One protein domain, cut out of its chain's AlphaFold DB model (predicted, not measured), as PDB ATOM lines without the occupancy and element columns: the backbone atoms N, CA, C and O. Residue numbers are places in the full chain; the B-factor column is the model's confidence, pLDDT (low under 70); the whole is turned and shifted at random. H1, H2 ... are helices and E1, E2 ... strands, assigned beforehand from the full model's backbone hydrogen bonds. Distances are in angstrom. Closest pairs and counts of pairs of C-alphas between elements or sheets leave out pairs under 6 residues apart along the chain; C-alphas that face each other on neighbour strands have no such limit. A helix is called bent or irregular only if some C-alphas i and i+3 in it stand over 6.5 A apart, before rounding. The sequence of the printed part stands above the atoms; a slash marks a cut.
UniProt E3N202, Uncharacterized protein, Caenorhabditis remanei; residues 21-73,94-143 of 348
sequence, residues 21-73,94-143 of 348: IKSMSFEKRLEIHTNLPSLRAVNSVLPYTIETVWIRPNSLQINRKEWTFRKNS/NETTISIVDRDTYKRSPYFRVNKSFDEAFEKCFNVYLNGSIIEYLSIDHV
ATOM      1  N   ILE A  21     -32.681 -54.118   0.508       84.56
ATOM      2  CA  ILE A  21     -31.358 -53.486   0.351       84.56
ATOM      3  C   ILE A  21     -30.271 -54.528   0.056       84.56
ATOM      4  O   ILE A  21     -29.431 -54.289  -0.804       84.56
ATOM      5  N   LYS A  22     -30.310 -55.703   0.697       84.81
ATOM      6  CA  LYS A  22     -29.363 -56.802   0.442       84.81
ATOM      7  C   LYS A  22     -29.403 -57.295  -1.010       84.81
ATOM      8  O   LYS A  22     -28.377 -57.705  -1.533       84.81
ATOM      9  N   SER A  23     -30.576 -57.268  -1.642       85.81
ATOM     10  CA  SER A  23     -30.767 -57.687  -3.039       85.81
ATOM     11  C   SER A  23     -30.495 -56.590  -4.076       85.81
ATOM     12  O   SER A  23     -30.522 -56.861  -5.274       85.81
ATOM     13  N   MET A  24     -30.282 -55.342  -3.648       88.31
ATOM     14  CA  MET A  24     -30.029 -54.226  -4.560       88.31
ATOM     15  C   MET A  24     -28.568 -54.196  -5.010       88.31
ATOM     16  O   MET A  24     -27.664 -54.408  -4.203       88.31
ATOM     17  N   SER A  25     -28.349 -53.833  -6.278       88.31
ATOM     18  CA  SER A  25     -27.005 -53.569  -6.797       88.31
ATOM     19  C   SER A  25     -26.358 -52.380  -6.086       88.31
ATOM     20  O   SER A  25     -27.043 -51.524  -5.507       88.31
ATOM     21  N   PHE A  26     -25.030 -52.304  -6.173       88.75
ATOM     22  CA  PHE A  26     -24.256 -51.188  -5.643       88.75
ATOM     23  C   PHE A  26     -24.786 -49.832  -6.140       88.75
ATOM     24  O   PHE A  26     -25.003 -48.928  -5.338       88.75
ATOM     25  N   GLU A  27     -25.098 -49.700  -7.431       88.62
ATOM     26  CA  GLU A  27     -25.542 -48.447  -8.057       88.62
ATOM     27  C   GLU A  27     -26.882 -47.983  -7.490       88.62
ATOM     28  O   GLU A  27     -27.030 -46.820  -7.120       88.62
ATOM     29  N   LYS A  28     -27.850 -48.898  -7.353       88.75
ATOM     30  CA  LYS A  28     -29.157 -48.571  -6.764       88.75
ATOM     31  C   LYS A  28     -29.005 -48.127  -5.314       88.75
ATOM     32  O   LYS A  28     -29.656 -47.182  -4.871       88.75
ATOM     33  N   ARG A  29     -28.119 -48.783  -4.561       89.25
ATOM     34  CA  ARG A  29     -27.826 -48.396  -3.176       89.25
ATOM     35  C   ARG A  29     -27.072 -47.070  -3.095       89.25
ATOM     36  O   ARG A  29     -27.323 -46.306  -2.164       89.25
ATOM     37  N   LEU A  30     -26.210 -46.761  -4.059       87.38
ATOM     38  CA  LEU A  30     -25.527 -45.474  -4.178       87.38
ATOM     39  C   LEU A  30     -26.517 -44.341  -4.492       87.38
ATOM     40  O   LEU A  30     -26.441 -43.268  -3.890       87.38
ATOM     41  N   GLU A  31     -27.491 -44.583  -5.371       87.19
ATOM     42  CA  GLU A  31     -28.580 -43.644  -5.655       87.19
ATOM     43  C   GLU A  31     -29.431 -43.381  -4.410       87.19
ATOM     44  O   GLU A  31     -29.723 -42.224  -4.105       87.19
ATOM     45  N   ILE A  32     -29.772 -44.421  -3.641       86.44
ATOM     46  CA  ILE A  32     -30.463 -44.272  -2.351       86.44
ATOM     47  C   ILE A  32     -29.609 -43.455  -1.380       86.44
ATOM     48  O   ILE A  32     -30.107 -42.514  -0.764       86.44
ATOM     49  N   HIS A  33     -28.320 -43.778  -1.256       84.94
ATOM     50  CA  HIS A  33     -27.405 -43.046  -0.385       84.94
ATOM     51  C   HIS A  33     -27.355 -41.554  -0.751       84.94
ATOM     52  O   HIS A  33     -27.386 -40.689   0.127       84.94
ATOM     53  N   THR A  34     -27.314 -41.245  -2.043       83.19
ATOM     54  CA  THR A  34     -27.195 -39.876  -2.553       83.19
ATOM     55  C   THR A  34     -28.507 -39.108  -2.406       83.19
ATOM     56  O   THR A  34     -28.527 -38.045  -1.785       83.19
ATOM     57  N   ASN A  35     -29.607 -39.674  -2.910       87.00
ATOM     58  CA  ASN A  35     -30.878 -38.975  -3.102       87.00
ATOM     59  C   ASN A  35     -31.835 -39.088  -1.907       87.00
ATOM     60  O   ASN A  35     -32.747 -38.273  -1.785       87.00
ATOM     61  N   LEU A  36     -31.648 -40.071  -1.017       86.31
ATOM     62  CA  LEU A  36     -32.558 -40.348   0.102       86.31
ATOM     63  C   LEU A  36     -31.803 -40.363   1.443       86.31
ATOM     64  O   LEU A  36     -31.553 -41.431   2.010       86.31
ATOM     65  N   PRO A  37     -31.473 -39.185   2.013       83.81
ATOM     66  CA  PRO A  37     -30.722 -39.089   3.266       83.81
ATOM     67  C   PRO A  37     -31.327 -39.878   4.433       83.81
ATOM     68  O   PRO A  37     -30.588 -40.443   5.237       83.81
ATOM     69  N   SER A  38     -32.659 -39.973   4.498       83.19
ATOM     70  CA  SER A  38     -33.386 -40.723   5.531       83.19
ATOM     71  C   SER A  38     -33.121 -42.233   5.506       83.19
ATOM     72  O   SER A  38     -33.294 -42.893   6.527       83.19
ATOM     73  N   LEU A  39     -32.674 -42.785   4.373       82.00
ATOM     74  CA  LEU A  39     -32.374 -44.211   4.217       82.00
ATOM     75  C   LEU A  39     -30.886 -44.541   4.372       82.00
ATOM     76  O   LEU A  39     -30.535 -45.720   4.392       82.00
ATOM     77  N   ARG A  40     -30.006 -43.542   4.537       83.50
ATOM     78  CA  ARG A  40     -28.553 -43.760   4.674       83.50
ATOM     79  C   ARG A  40     -28.210 -44.693   5.827       83.50
ATOM     80  O   ARG A  40     -27.415 -45.602   5.634       83.50
ATOM     81  N   ALA A  41     -28.854 -44.504   6.980       81.62
ATOM     82  CA  ALA A  41     -28.608 -45.319   8.169       81.62
ATOM     83  C   ALA A  41     -28.975 -46.794   7.956       81.62
ATOM     84  O   ALA A  41     -28.272 -47.673   8.431       81.62
ATOM     85  N   VAL A  42     -30.053 -47.083   7.219       80.88
ATOM     86  CA  VAL A  42     -30.423 -48.472   6.905       80.88
ATOM     87  C   VAL A  42     -29.493 -49.038   5.835       80.88
ATOM     88  O   VAL A  42     -29.063 -50.184   5.929       80.88
ATOM     89  N   ASN A  43     -29.136 -48.221   4.842       80.69
ATOM     90  CA  ASN A  43     -28.225 -48.612   3.778       80.69
ATOM     91  C   ASN A  43     -26.815 -48.934   4.302       80.69
ATOM     92  O   ASN A  43     -26.164 -49.803   3.742       80.69
ATOM     93  N   SER A  44     -26.354 -48.293   5.381       79.62
ATOM     94  CA  SER A  44     -25.043 -48.563   5.989       79.62
ATOM     95  C   SER A  44     -25.006 -49.791   6.904       79.62
ATOM     96  O   SER A  44     -23.926 -50.206   7.303       79.62
ATOM     97  N   VAL A  45     -26.156 -50.369   7.276       81.31
ATOM     98  CA  VAL A  45     -26.207 -51.559   8.155       81.31
ATOM     99  C   VAL A  45     -25.739 -52.822   7.433       81.31
ATOM    100  O   VAL A  45     -25.334 -53.785   8.079       81.31
ATOM    101  N   LEU A  46     -25.818 -52.842   6.103       83.56
ATOM    102  CA  LEU A  46     -25.463 -54.003   5.302       83.56
ATOM    103  C   LEU A  46     -24.209 -53.711   4.474       83.56
ATOM    104  O   LEU A  46     -24.186 -52.691   3.783       83.56
ATOM    105  N   PRO A  47     -23.221 -54.620   4.461       85.75
ATOM    106  CA  PRO A  47     -22.139 -54.616   3.484       85.75
ATOM    107  C   PRO A  47     -22.630 -54.429   2.050       85.75
ATOM    108  O   PRO A  47     -23.734 -54.872   1.709       85.75
ATOM    109  N   TYR A  48     -21.820 -53.806   1.197       89.62
ATOM    110  CA  TYR A  48     -22.042 -53.896  -0.242       89.62
ATOM    111  C   TYR A  48     -21.537 -55.244  -0.755       89.62
ATOM    112  O   TYR A  48     -20.538 -55.766  -0.262       89.62
ATOM    113  N   THR A  49     -22.228 -55.781  -1.757       90.69
ATOM    114  CA  THR A  49     -21.670 -56.802  -2.645       90.69
ATOM    115  C   THR A  49     -21.266 -56.080  -3.919       90.69
ATOM    116  O   THR A  49     -22.101 -55.405  -4.526       90.69
ATOM    117  N   ILE A  50     -19.987 -56.153  -4.263       94.88
ATOM    118  CA  ILE A  50     -19.376 -55.397  -5.356       94.88
ATOM    119  C   ILE A  50     -18.748 -56.388  -6.329       94.88
ATOM    120  O   ILE A  50     -18.050 -57.301  -5.899       94.88
ATOM    121  N   GLU A  51     -18.978 -56.190  -7.623       95.38
ATOM    122  CA  GLU A  51     -18.450 -57.071  -8.668       95.38
ATOM    123  C   GLU A  51     -16.967 -56.773  -8.902       95.38
ATOM    124  O   GLU A  51     -16.121 -57.654  -8.796       95.38
ATOM    125  N   THR A  52     -16.619 -55.507  -9.150       96.94
ATOM    126  CA  THR A  52     -15.234 -55.120  -9.442       96.94
ATOM    127  C   THR A  52     -14.802 -53.887  -8.662       96.94
ATOM    128  O   THR A  52     -15.541 -52.908  -8.540       96.94
ATOM    129  N   VAL A  53     -13.575 -53.917  -8.146       97.75
ATOM    130  CA  VAL A  53     -12.909 -52.775  -7.516       97.75
ATOM    131  C   VAL A  53     -11.521 -52.612  -8.112       97.75
ATOM    132  O   VAL A  53     -10.779 -53.587  -8.193       97.75
ATOM    133  N   TRP A  54     -11.159 -51.384  -8.478       97.38
ATOM    134  CA  TRP A  54      -9.789 -51.044  -8.864       97.38
ATOM    135  C   TRP A  54      -9.274 -49.902  -8.003       97.38
ATOM    136  O   TRP A  54      -9.920 -48.856  -7.906       97.38
ATOM    137  N   ILE A  55      -8.111 -50.101  -7.395       96.50
ATOM    138  CA  ILE A  55      -7.413 -49.093  -6.601       96.50
ATOM    139  C   ILE A  55      -6.155 -48.691  -7.367       96.50
ATOM    140  O   ILE A  55      -5.249 -49.502  -7.550       96.50
ATOM    141  N   ARG A  56      -6.118 -47.438  -7.818       94.44
ATOM    142  CA  ARG A  56      -5.033 -46.848  -8.611       94.44
ATOM    143  C   ARG A  56      -4.429 -45.652  -7.871       94.44
ATOM    144  O   ARG A  56      -5.057 -45.168  -6.925       94.44
ATOM    145  N   PRO A  57      -3.265 -45.122  -8.300       91.19
ATOM    146  CA  PRO A  57      -2.616 -44.002  -7.618       91.19
ATOM    147  C   PRO A  57      -3.536 -42.803  -7.367       91.19
ATOM    148  O   PRO A  57      -3.519 -42.236  -6.283       91.19
ATOM    149  N   ASN A  58      -4.373 -42.448  -8.347       91.50
ATOM    150  CA  ASN A  58      -5.240 -41.268  -8.318       91.50
ATOM    151  C   ASN A  58      -6.733 -41.589  -8.477       91.50
ATOM    152  O   ASN A  58      -7.548 -40.677  -8.651       91.50
ATOM    153  N   SER A  59      -7.122 -42.867  -8.438       94.69
ATOM    154  CA  SER A  59      -8.521 -43.234  -8.624       94.69
ATOM    155  C   SER A  59      -8.958 -44.468  -7.849       94.69
ATOM    156  O   SER A  59      -8.185 -45.377  -7.547       94.69
ATOM    157  N   LEU A  60     -10.250 -44.475  -7.530       96.62
ATOM    158  CA  LEU A  60     -10.961 -45.624  -6.995       96.62
ATOM    159  C   LEU A  60     -12.112 -45.948  -7.940       96.62
ATOM    160  O   LEU A  60     -13.014 -45.131  -8.121       96.62
ATOM    161  N   GLN A  61     -12.100 -47.142  -8.518       96.38
ATOM    162  CA  GLN A  61     -13.186 -47.648  -9.346       96.38
ATOM    163  C   GLN A  61     -13.990 -48.691  -8.577       96.38
ATOM    164  O   GLN A  61     -13.419 -49.585  -7.961       96.38
ATOM    165  N   ILE A  62     -15.313 -48.584  -8.647       96.38
ATOM    166  CA  ILE A  62     -16.274 -49.556  -8.132       96.38
ATOM    167  C   ILE A  62     -17.284 -49.824  -9.244       96.38
ATOM    168  O   ILE A  62     -18.025 -48.920  -9.649       96.38
ATOM    169  N   ASN A  63     -17.304 -51.055  -9.749       94.88
ATOM    170  CA  ASN A  63     -18.042 -51.437 -10.947       94.88
ATOM    171  C   ASN A  63     -17.740 -50.451 -12.099       94.88
ATOM    172  O   ASN A  63     -16.583 -50.171 -12.428       94.88
ATOM    173  N   ARG A  64     -18.786 -49.858 -12.678       92.81
ATOM    174  CA  ARG A  64     -18.691 -48.858 -13.750       92.81
ATOM    175  C   ARG A  64     -18.375 -47.435 -13.280       92.81
ATOM    176  O   ARG A  64     -18.290 -46.540 -14.115       92.81
ATOM    177  N   LYS A  65     -18.297 -47.154 -11.975       93.69
ATOM    178  CA  LYS A  65     -18.076 -45.793 -11.453       93.69
ATOM    179  C   LYS A  65     -16.638 -45.625 -10.993       93.69
ATOM    180  O   LYS A  65     -16.167 -46.389 -10.163       93.69
ATOM    181  N   GLU A  66     -15.967 -44.597 -11.487       95.31
ATOM    182  CA  GLU A  66     -14.602 -44.250 -11.100       95.31
ATOM    183  C   GLU A  66     -14.564 -42.855 -10.482       95.31
ATOM    184  O   GLU A  66     -14.980 -41.881 -11.106       95.31
ATOM    185  N   TRP A  67     -14.061 -42.754  -9.258       95.81
ATOM    186  CA  TRP A  67     -13.727 -41.490  -8.614       95.81
ATOM    187  C   TRP A  67     -12.267 -41.176  -8.914       95.81
ATOM    188  O   TRP A  67     -11.388 -41.924  -8.496       95.81
ATOM    189  N   THR A  68     -12.009 -40.077  -9.620       94.31
ATOM    190  CA  THR A  68     -10.656 -39.545  -9.830       94.31
ATOM    191  C   THR A  68     -10.401 -38.420  -8.836       94.31
ATOM    192  O   THR A  68     -11.212 -37.494  -8.737       94.31
ATOM    193  N   PHE A  69      -9.267 -38.482  -8.151       92.75
ATOM    194  CA  PHE A  69      -8.787 -37.503  -7.185       92.75
ATOM    195  C   PHE A  69      -7.572 -36.797  -7.791       92.75
ATOM    196  O   PHE A  69      -6.676 -37.456  -8.307       92.75
ATOM    197  N   ARG A  70      -7.553 -35.464  -7.777       87.88
ATOM    198  CA  ARG A  70      -6.455 -34.648  -8.316       87.88
ATOM    199  C   ARG A  70      -6.013 -33.620  -7.286       87.88
ATOM    200  O   ARG A  70      -6.870 -32.970  -6.669       87.88
ATOM    201  N   LYS A  71      -4.700 -33.449  -7.119       83.06
ATOM    202  CA  LYS A  71      -4.152 -32.336  -6.331       83.06
ATOM    203  C   LYS A  71      -4.365 -31.034  -7.107       83.06
ATOM    204  O   LYS A  71      -4.301 -31.003  -8.333       83.06
ATOM    205  N   ASN A  72      -4.649 -29.932  -6.419       67.44
ATOM    206  CA  ASN A  72      -4.999 -28.682  -7.105       67.44
ATOM    207  C   ASN A  72      -3.850 -28.075  -7.932       67.44
ATOM    208  O   ASN A  72      -4.125 -27.403  -8.926       67.44
ATOM    209  N   SER A  73      -2.591 -28.332  -7.572       60.16
ATOM    210  CA  SER A  73      -1.416 -27.940  -8.363       60.16
ATOM    211  C   SER A  73      -1.364 -28.604  -9.752       60.16
ATOM    212  O   SER A  73      -0.784 -28.042 -10.684       60.16
ATOM    213  N   ASN A  94      -4.459 -28.881   1.286       83.06
ATOM    214  CA  ASN A  94      -5.654 -29.247   2.059       83.06
ATOM    215  C   ASN A  94      -6.947 -29.247   1.219       83.06
ATOM    216  O   ASN A  94      -8.050 -29.283   1.772       83.06
ATOM    217  N   GLU A  95      -6.841 -29.153  -0.107       88.06
ATOM    218  CA  GLU A  95      -7.981 -29.152  -1.016       88.06
ATOM    219  C   GLU A  95      -7.745 -30.123  -2.180       88.06
ATOM    220  O   GLU A  95      -6.711 -30.090  -2.845       88.06
ATOM    221  N   THR A  96      -8.739 -30.968  -2.446       90.81
ATOM    222  CA  THR A  96      -8.700 -31.981  -3.506       90.81
ATOM    223  C   THR A  96      -9.804 -31.717  -4.511       90.81
ATOM    224  O   THR A  96     -10.959 -31.484  -4.135       90.81
ATOM    225  N   THR A  97      -9.476 -31.802  -5.797       92.88
ATOM    226  CA  THR A  97     -10.475 -31.790  -6.863       92.88
ATOM    227  C   THR A  97     -10.876 -33.221  -7.206       92.88
ATOM    228  O   THR A  97     -10.031 -34.074  -7.461       92.88
ATOM    229  N   ILE A  98     -12.182 -33.488  -7.227       93.12
ATOM    230  CA  ILE A  98     -12.753 -34.806  -7.509       93.12
ATOM    231  C   ILE A  98     -13.636 -34.722  -8.752       93.12
ATOM    232  O   ILE A  98     -14.346 -33.738  -8.978       93.12
ATOM    233  N   SER A  99     -13.626 -35.781  -9.555       93.81
ATOM    234  CA  SER A  99     -14.640 -36.019 -10.584       93.81
ATOM    235  C   SER A  99     -15.027 -37.491 -10.621       93.81
ATOM    236  O   SER A  99     -14.257 -38.350 -10.193       93.81
ATOM    237  N   ILE A 100     -16.230 -37.774 -11.112       93.75
ATOM    238  CA  ILE A 100     -16.763 -39.130 -11.225       93.75
ATOM    239  C   ILE A 100     -16.929 -39.452 -12.704       93.75
ATOM    240  O   ILE A 100     -17.619 -38.723 -13.417       93.75
ATOM    241  N   VAL A 101     -16.318 -40.539 -13.157       92.81
ATOM    242  CA  VAL A 101     -16.429 -41.056 -14.520       92.81
ATOM    243  C   VAL A 101     -17.313 -42.297 -14.510       92.81
ATOM    244  O   VAL A 101     -17.189 -43.173 -13.656       92.81
ATOM    245  N   ASP A 102     -18.240 -42.363 -15.455       91.81
ATOM    246  CA  ASP A 102     -18.970 -43.579 -15.788       91.81
ATOM    247  C   ASP A 102     -18.208 -44.318 -16.894       91.81
ATOM    248  O   ASP A 102     -18.079 -43.783 -17.990       91.81
ATOM    249  N   ARG A 103     -17.657 -45.502 -16.609       88.81
ATOM    250  CA  ARG A 103     -16.774 -46.256 -17.517       88.81
ATOM    251  C   ARG A 103     -17.496 -46.862 -18.720       88.81
ATOM    252  O   ARG A 103     -16.845 -47.097 -19.728       88.81
ATOM    253  N   ASP A 104     -18.813 -47.041 -18.649       88.50
ATOM    254  CA  ASP A 104     -19.596 -47.553 -19.779       88.50
ATOM    255  C   ASP A 104     -19.835 -46.451 -20.818       88.50
ATOM    256  O   ASP A 104     -19.769 -46.669 -22.024       88.50
ATOM    257  N   THR A 105     -20.135 -45.238 -20.344       91.19
ATOM    258  CA  THR A 105     -20.485 -44.096 -21.209       91.19
ATOM    259  C   THR A 105     -19.348 -43.100 -21.412       91.19
ATOM    260  O   THR A 105     -19.497 -42.162 -22.196       91.19
ATOM    261  N   TYR A 106     -18.255 -43.250 -20.665       88.25
ATOM    262  CA  TYR A 106     -17.136 -42.309 -20.545       88.25
ATOM    263  C   TYR A 106     -17.548 -40.877 -20.162       88.25
ATOM    264  O   TYR A 106     -16.784 -39.924 -20.317       88.25
ATOM    265  N   LYS A 107     -18.761 -40.698 -19.621       90.25
ATOM    266  CA  LYS A 107     -19.249 -39.394 -19.164       90.25
ATOM    267  C   LYS A 107     -18.629 -39.049 -17.815       90.25
ATOM    268  O   LYS A 107     -18.696 -39.838 -16.873       90.25
ATOM    269  N   ARG A 108     -18.089 -37.833 -17.713       91.81
ATOM    270  CA  ARG A 108     -17.506 -37.274 -16.487       91.81
ATOM    271  C   ARG A 108     -18.475 -36.289 -15.832       91.81
ATOM    272  O   ARG A 108     -19.108 -35.485 -16.516       91.81
ATOM    273  N   SER A 109     -18.585 -36.333 -14.508       90.75
ATOM    274  CA  SER A 109     -19.249 -35.282 -13.735       90.75
ATOM    275  C   SER A 109     -18.467 -33.966 -13.829       90.75
ATOM    276  O   SER A 109     -17.258 -33.985 -14.062       90.75
ATOM    277  N   PRO A 110     -19.091 -32.809 -13.555       90.38
ATOM    278  CA  PRO A 110     -18.328 -31.606 -13.254       90.38
ATOM    279  C   PRO A 110     -17.300 -31.880 -12.150       90.38
ATOM    280  O   PRO A 110     -17.559 -32.675 -11.239       90.38
ATOM    281  N   TYR A 111     -16.149 -31.221 -12.240       89.56
ATOM    282  CA  TYR A 111     -15.172 -31.210 -11.161       89.56
ATOM    283  C   TYR A 111     -15.770 -30.500  -9.949       89.56
ATOM    284  O   TYR A 111     -16.350 -29.419 -10.076       89.56
ATOM    285  N   PHE A 112     -15.620 -31.093  -8.773       89.25
ATOM    286  CA  PHE A 112     -16.007 -30.469  -7.516       89.25
ATOM    287  C   PHE A 112     -14.860 -30.558  -6.520       89.25
ATOM    288  O   PHE A 112     -14.082 -31.511  -6.525       89.25
ATOM    289  N   ARG A 113     -14.745 -29.537  -5.674       90.50
ATOM    290  CA  ARG A 113     -13.659 -29.427  -4.705       90.50
ATOM    291  C   ARG A 113     -14.117 -29.856  -3.327       90.50
ATOM    292  O   ARG A 113     -15.263 -29.615  -2.937       90.50
ATOM    293  N   VAL A 114     -13.211 -30.480  -2.591       90.81
ATOM    294  CA  VAL A 114     -13.409 -30.824  -1.188       90.81
ATOM    295  C   VAL A 114     -12.273 -30.249  -0.356       90.81
ATOM    296  O   VAL A 114     -11.108 -30.374  -0.716       90.81
ATOM    297  N   ASN A 115     -12.621 -29.658   0.789       91.69
ATOM    298  CA  ASN A 115     -11.663 -29.161   1.784       91.69
ATOM    299  C   ASN A 115     -11.100 -30.345   2.589       91.69
ATOM    300  O   ASN A 115     -11.490 -30.557   3.744       91.69
ATOM    301  N   LYS A 116     -10.334 -31.193   1.905       91.19
ATOM    302  CA  LYS A 116      -9.600 -32.360   2.402       91.19
ATOM    303  C   LYS A 116      -8.335 -32.515   1.586       91.19
ATOM    304  O   LYS A 116      -8.369 -32.252   0.378       91.19
ATOM    305  N   SER A 117      -7.280 -32.999   2.229       90.50
ATOM    306  CA  SER A 117      -6.115 -33.474   1.491       90.50
ATOM    307  C   SER A 117      -6.494 -34.652   0.589       90.50
ATOM    308  O   SER A 117      -7.564 -35.260   0.738       90.50
ATOM    309  N   PHE A 118      -5.614 -34.964  -0.358       89.25
ATOM    310  CA  PHE A 118      -5.808 -36.072  -1.288       89.25
ATOM    311  C   PHE A 118      -6.065 -37.389  -0.538       89.25
ATOM    312  O   PHE A 118      -7.075 -38.055  -0.780       89.25
ATOM    313  N   ASP A 119      -5.201 -37.707   0.429       89.38
ATOM    314  CA  ASP A 119      -5.282 -38.937   1.218       89.38
ATOM    315  C   ASP A 119      -6.570 -38.995   2.046       89.38
ATOM    316  O   ASP A 119      -7.262 -40.011   2.040       89.38
ATOM    317  N   GLU A 120      -6.961 -37.889   2.688       92.12
ATOM    318  CA  GLU A 120      -8.202 -37.817   3.467       92.12
ATOM    319  C   GLU A 120      -9.451 -37.999   2.591       92.12
ATOM    320  O   GLU A 120     -10.445 -38.609   3.006       92.12
ATOM    321  N   ALA A 121      -9.445 -37.428   1.384       92.81
ATOM    322  CA  ALA A 121     -10.545 -37.560   0.439       92.81
ATOM    323  C   ALA A 121     -10.660 -39.001  -0.079       92.81
ATOM    324  O   ALA A 121     -11.771 -39.550  -0.113       92.81
ATOM    325  N   PHE A 122      -9.527 -39.613  -0.434       92.81
ATOM    326  CA  PHE A 122      -9.457 -40.998  -0.888       92.81
ATOM    327  C   PHE A 122      -9.888 -41.957   0.225       92.81
ATOM    328  O   PHE A 122     -10.796 -42.765   0.022       92.81
ATOM    329  N   GLU A 123      -9.310 -41.828   1.422       93.31
ATOM    330  CA  GLU A 123      -9.636 -42.655   2.586       93.31
ATOM    331  C   GLU A 123     -11.126 -42.560   2.923       93.31
ATOM    332  O   GLU A 123     -11.787 -43.570   3.183       93.31
ATOM    333  N   LYS A 124     -11.702 -41.354   2.882       92.25
ATOM    334  CA  LYS A 124     -13.132 -41.183   3.138       92.25
ATOM    335  C   LYS A 124     -13.986 -41.899   2.096       92.25
ATOM    336  O   LYS A 124     -14.995 -42.499   2.465       92.25
ATOM    337  N   CYS A 125     -13.605 -41.853   0.820       92.00
ATOM    338  CA  CYS A 125     -14.302 -42.589  -0.234       92.00
ATOM    339  C   CYS A 125     -14.206 -44.106  -0.002       92.00
ATOM    340  O   CYS A 125     -15.224 -44.799   0.028       92.00
ATOM    341  N   PHE A 126     -12.997 -44.599   0.274       93.38
ATOM    342  CA  PHE A 126     -12.724 -45.998   0.590       93.38
ATOM    343  C   PHE A 126     -13.569 -46.491   1.773       93.38
ATOM    344  O   PHE A 126     -14.292 -47.482   1.663       93.38
ATOM    345  N   ASN A 127     -13.536 -45.775   2.899       90.00
ATOM    346  CA  ASN A 127     -14.221 -46.180   4.124       90.00
ATOM    347  C   ASN A 127     -15.752 -46.183   3.980       90.00
ATOM    348  O   ASN A 127     -16.422 -46.949   4.668       90.00
ATOM    349  N   VAL A 128     -16.317 -45.350   3.098       87.44
ATOM    350  CA  VAL A 128     -17.768 -45.304   2.862       87.44
ATOM    351  C   VAL A 128     -18.258 -46.491   2.028       87.44
ATOM    352  O   VAL A 128     -19.366 -46.971   2.273       87.44
ATOM    353  N   TYR A 129     -17.474 -46.956   1.051       89.56
ATOM    354  CA  TYR A 129     -17.950 -47.942   0.071       89.56
ATOM    355  C   TYR A 129     -17.326 -49.333   0.201       89.56
ATOM    356  O   TYR A 129     -17.991 -50.324  -0.096       89.56
ATOM    357  N   LEU A 130     -16.072 -49.434   0.640       91.44
ATOM    358  CA  LEU A 130     -15.338 -50.701   0.657       91.44
ATOM    359  C   LEU A 130     -15.240 -51.330   2.046       91.44
ATOM    360  O   LEU A 130     -15.121 -52.549   2.155       91.44
ATOM    361  N   ASN A 131     -15.306 -50.533   3.115       86.44
ATOM    362  CA  ASN A 131     -15.161 -51.064   4.466       86.44
ATOM    363  C   ASN A 131     -16.304 -52.033   4.821       86.44
ATOM    364  O   ASN A 131     -17.476 -51.655   4.832       86.44
ATOM    365  N   GLY A 132     -15.945 -53.285   5.115       86.25
ATOM    366  CA  GLY A 132     -16.884 -54.364   5.422       86.25
ATOM    367  C   GLY A 132     -17.602 -54.963   4.209       86.25
ATOM    368  O   GLY A 132     -18.413 -55.865   4.400       86.25
ATOM    369  N   SER A 133     -17.326 -54.489   2.991       90.50
ATOM    370  CA  SER A 133     -17.936 -54.985   1.752       90.50
ATOM    371  C   SER A 133     -17.354 -56.335   1.321       90.50
ATOM    372  O   SER A 133     -16.220 -56.683   1.653       90.50
ATOM    373  N   ILE A 134     -18.147 -57.087   0.559       92.25
ATOM    374  CA  ILE A 134     -17.734 -58.319  -0.116       92.25
ATOM    375  C   ILE A 134     -17.462 -57.961  -1.573       92.25
ATOM    376  O   ILE A 134     -18.340 -57.424  -2.250       92.25
ATOM    377  N   ILE A 135     -16.253 -58.244  -2.040       95.69
ATOM    378  CA  ILE A 135     -15.784 -57.876  -3.375       95.69
ATOM    379  C   ILE A 135     -15.530 -59.161  -4.164       95.69
ATOM    380  O   ILE A 135     -14.859 -60.075  -3.690       95.69
ATOM    381  N   GLU A 136     -16.075 -59.273  -5.367       95.44
ATOM    382  CA  GLU A 136     -15.826 -60.434  -6.216       95.44
ATOM    383  C   GLU A 136     -14.427 -60.359  -6.834       95.44
ATOM    384  O   GLU A 136     -13.636 -61.278  -6.635       95.44
ATOM    385  N   TYR A 137     -14.082 -59.237  -7.468       96.62
ATOM    386  CA  TYR A 137     -12.771 -58.998  -8.066       96.62
ATOM    387  C   TYR A 137     -12.142 -57.691  -7.569       96.62
ATOM    388  O   TYR A 137     -12.732 -56.615  -7.692       96.62
ATOM    389  N   LEU A 138     -10.928 -57.782  -7.026       97.25
ATOM    390  CA  LEU A 138     -10.135 -56.642  -6.571       97.25
ATOM    391  C   LEU A 138      -8.838 -56.540  -7.380       97.25
ATOM    392  O   LEU A 138      -8.048 -57.477  -7.365       97.25
ATOM    393  N   SER A 139      -8.597 -55.390  -8.008       96.81
ATOM    394  CA  SER A 139      -7.301 -55.018  -8.589       96.81
ATOM    395  C   SER A 139      -6.669 -53.885  -7.792       96.81
ATOM    396  O   SER A 139      -7.340 -52.891  -7.492       96.81
ATOM    397  N   ILE A 140      -5.390 -54.018  -7.455       95.94
ATOM    398  CA  ILE A 140      -4.613 -52.973  -6.791       95.94
ATOM    399  C   ILE A 140      -3.341 -52.726  -7.591       95.94
ATOM    400  O   ILE A 140      -2.492 -53.605  -7.678       95.94
ATOM    401  N   ASP A 141      -3.204 -51.501  -8.091       91.31
ATOM    402  CA  ASP A 141      -2.021 -51.041  -8.831       91.31
ATOM    403  C   ASP A 141      -1.164 -50.109  -7.945       91.31
ATOM    404  O   ASP A 141      -0.010 -49.807  -8.233       91.31
ATOM    405  N   HIS A 142      -1.736 -49.618  -6.840       91.12
ATOM    406  CA  HIS A 142      -1.069 -48.765  -5.859       91.12
ATOM    407  C   HIS A 142      -1.711 -48.938  -4.483       91.12
ATOM    408  O   HIS A 142      -2.937 -48.971  -4.379       91.12
ATOM    409  N   VAL A 143      -0.904 -48.989  -3.418       91.00
ATOM    410  CA  VAL A 143      -1.401 -49.094  -2.038       91.00
ATOM    411  C   VAL A 143      -1.503 -47.700  -1.417       91.00
ATOM    412  O   VAL A 143      -0.474 -47.072  -1.169       91.00
TER     413      VAL A 143
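What this domain is: This is residues 21 to 73 and 94 to 143 of the 348 residues of an uncharacterized protein of Caenorhabditis remanei (UniProt E3N202). A twisted sheet of six strands has the helix H3 running along one face; the helical hairpin H1 and H2 only grazes the sheet, with H1's first residues. Across the sheet the order is E5 E4 E3 E2 E1 E6, mixed. The printed part has 103 residues, with named elements H1 H2 E1 E2 E3 E4 E5 H3 E6 along the chain, class mixed. It is compact, radius of gyration of the C-alphas 13.7 A, spans 42 by 30 by 27 A.

How they stand to each other: E1, residues 49 to 56, bends by 59 degrees at residue 52 and is parallel to edge strand E6, residues 134 to 140; N 50 and O 134 are 2.9 A apart. E1, E2, residues 59 to 62, and E3, residues 65 to 71, form a meander, each strand the antiparallel neighbour of the one before; N 54 and O 61 are 2.9 A apart, N 67 and O 60 2.8 A. E4, residues 96 to 102, is antiparallel to E3, with N 68 and O 99 2.9 A apart, and forms a hairpin with edge strand E5, residues 112 to 114, with N 98 and O 112 2.8 A apart. H3, residues 118 to 129, makes two layers with the sheet, a helix on one face, at a height over the sheet of 7.1 A. It runs along E3, at 11 degrees on the local plane; the closest C-alphas, of Lys 71 and Phe 118, are 6.5 A apart. H1, residues 26 to 35, and H2, residues 37 to 43, touch as a helical hairpin, closest at the C-alphas of His 33 and Arg 40, 5.2 A, at a shallow tilt of 33 degrees, only just short of steep, opposite ways. H2 is irregular, C-alphas 38 and 41 being 7.1 A apart; 1 of 3 O i to N i+4 pairs and 3 of 4 O i to N i+3 pairs are within hydrogen-bond range, while in H1 and H3 every O i to N i+4 pair is.

Where its parts are: E1 spans 20.3 A, E3 20.0 A, E4 19.8 A, H3 17.0 A, E6 15.7 A and H1 14.1 A. H1 begins at C-alpha 26 (-24.256, -51.188, -5.643); E6 ends at C-alpha 140 (-4.613, -52.973, -6.791).

The domain as a whole: The C-alphas of Ser 23 and Ser 73, the two farthest apart, are 42.1 A apart. Residues 74 to 93 are not printed, and C-alphas 73 and 94 are 11.3 A apart across the cut. Of the links printed whole, none is long. Residues 72 to 73 have pLDDT under 70.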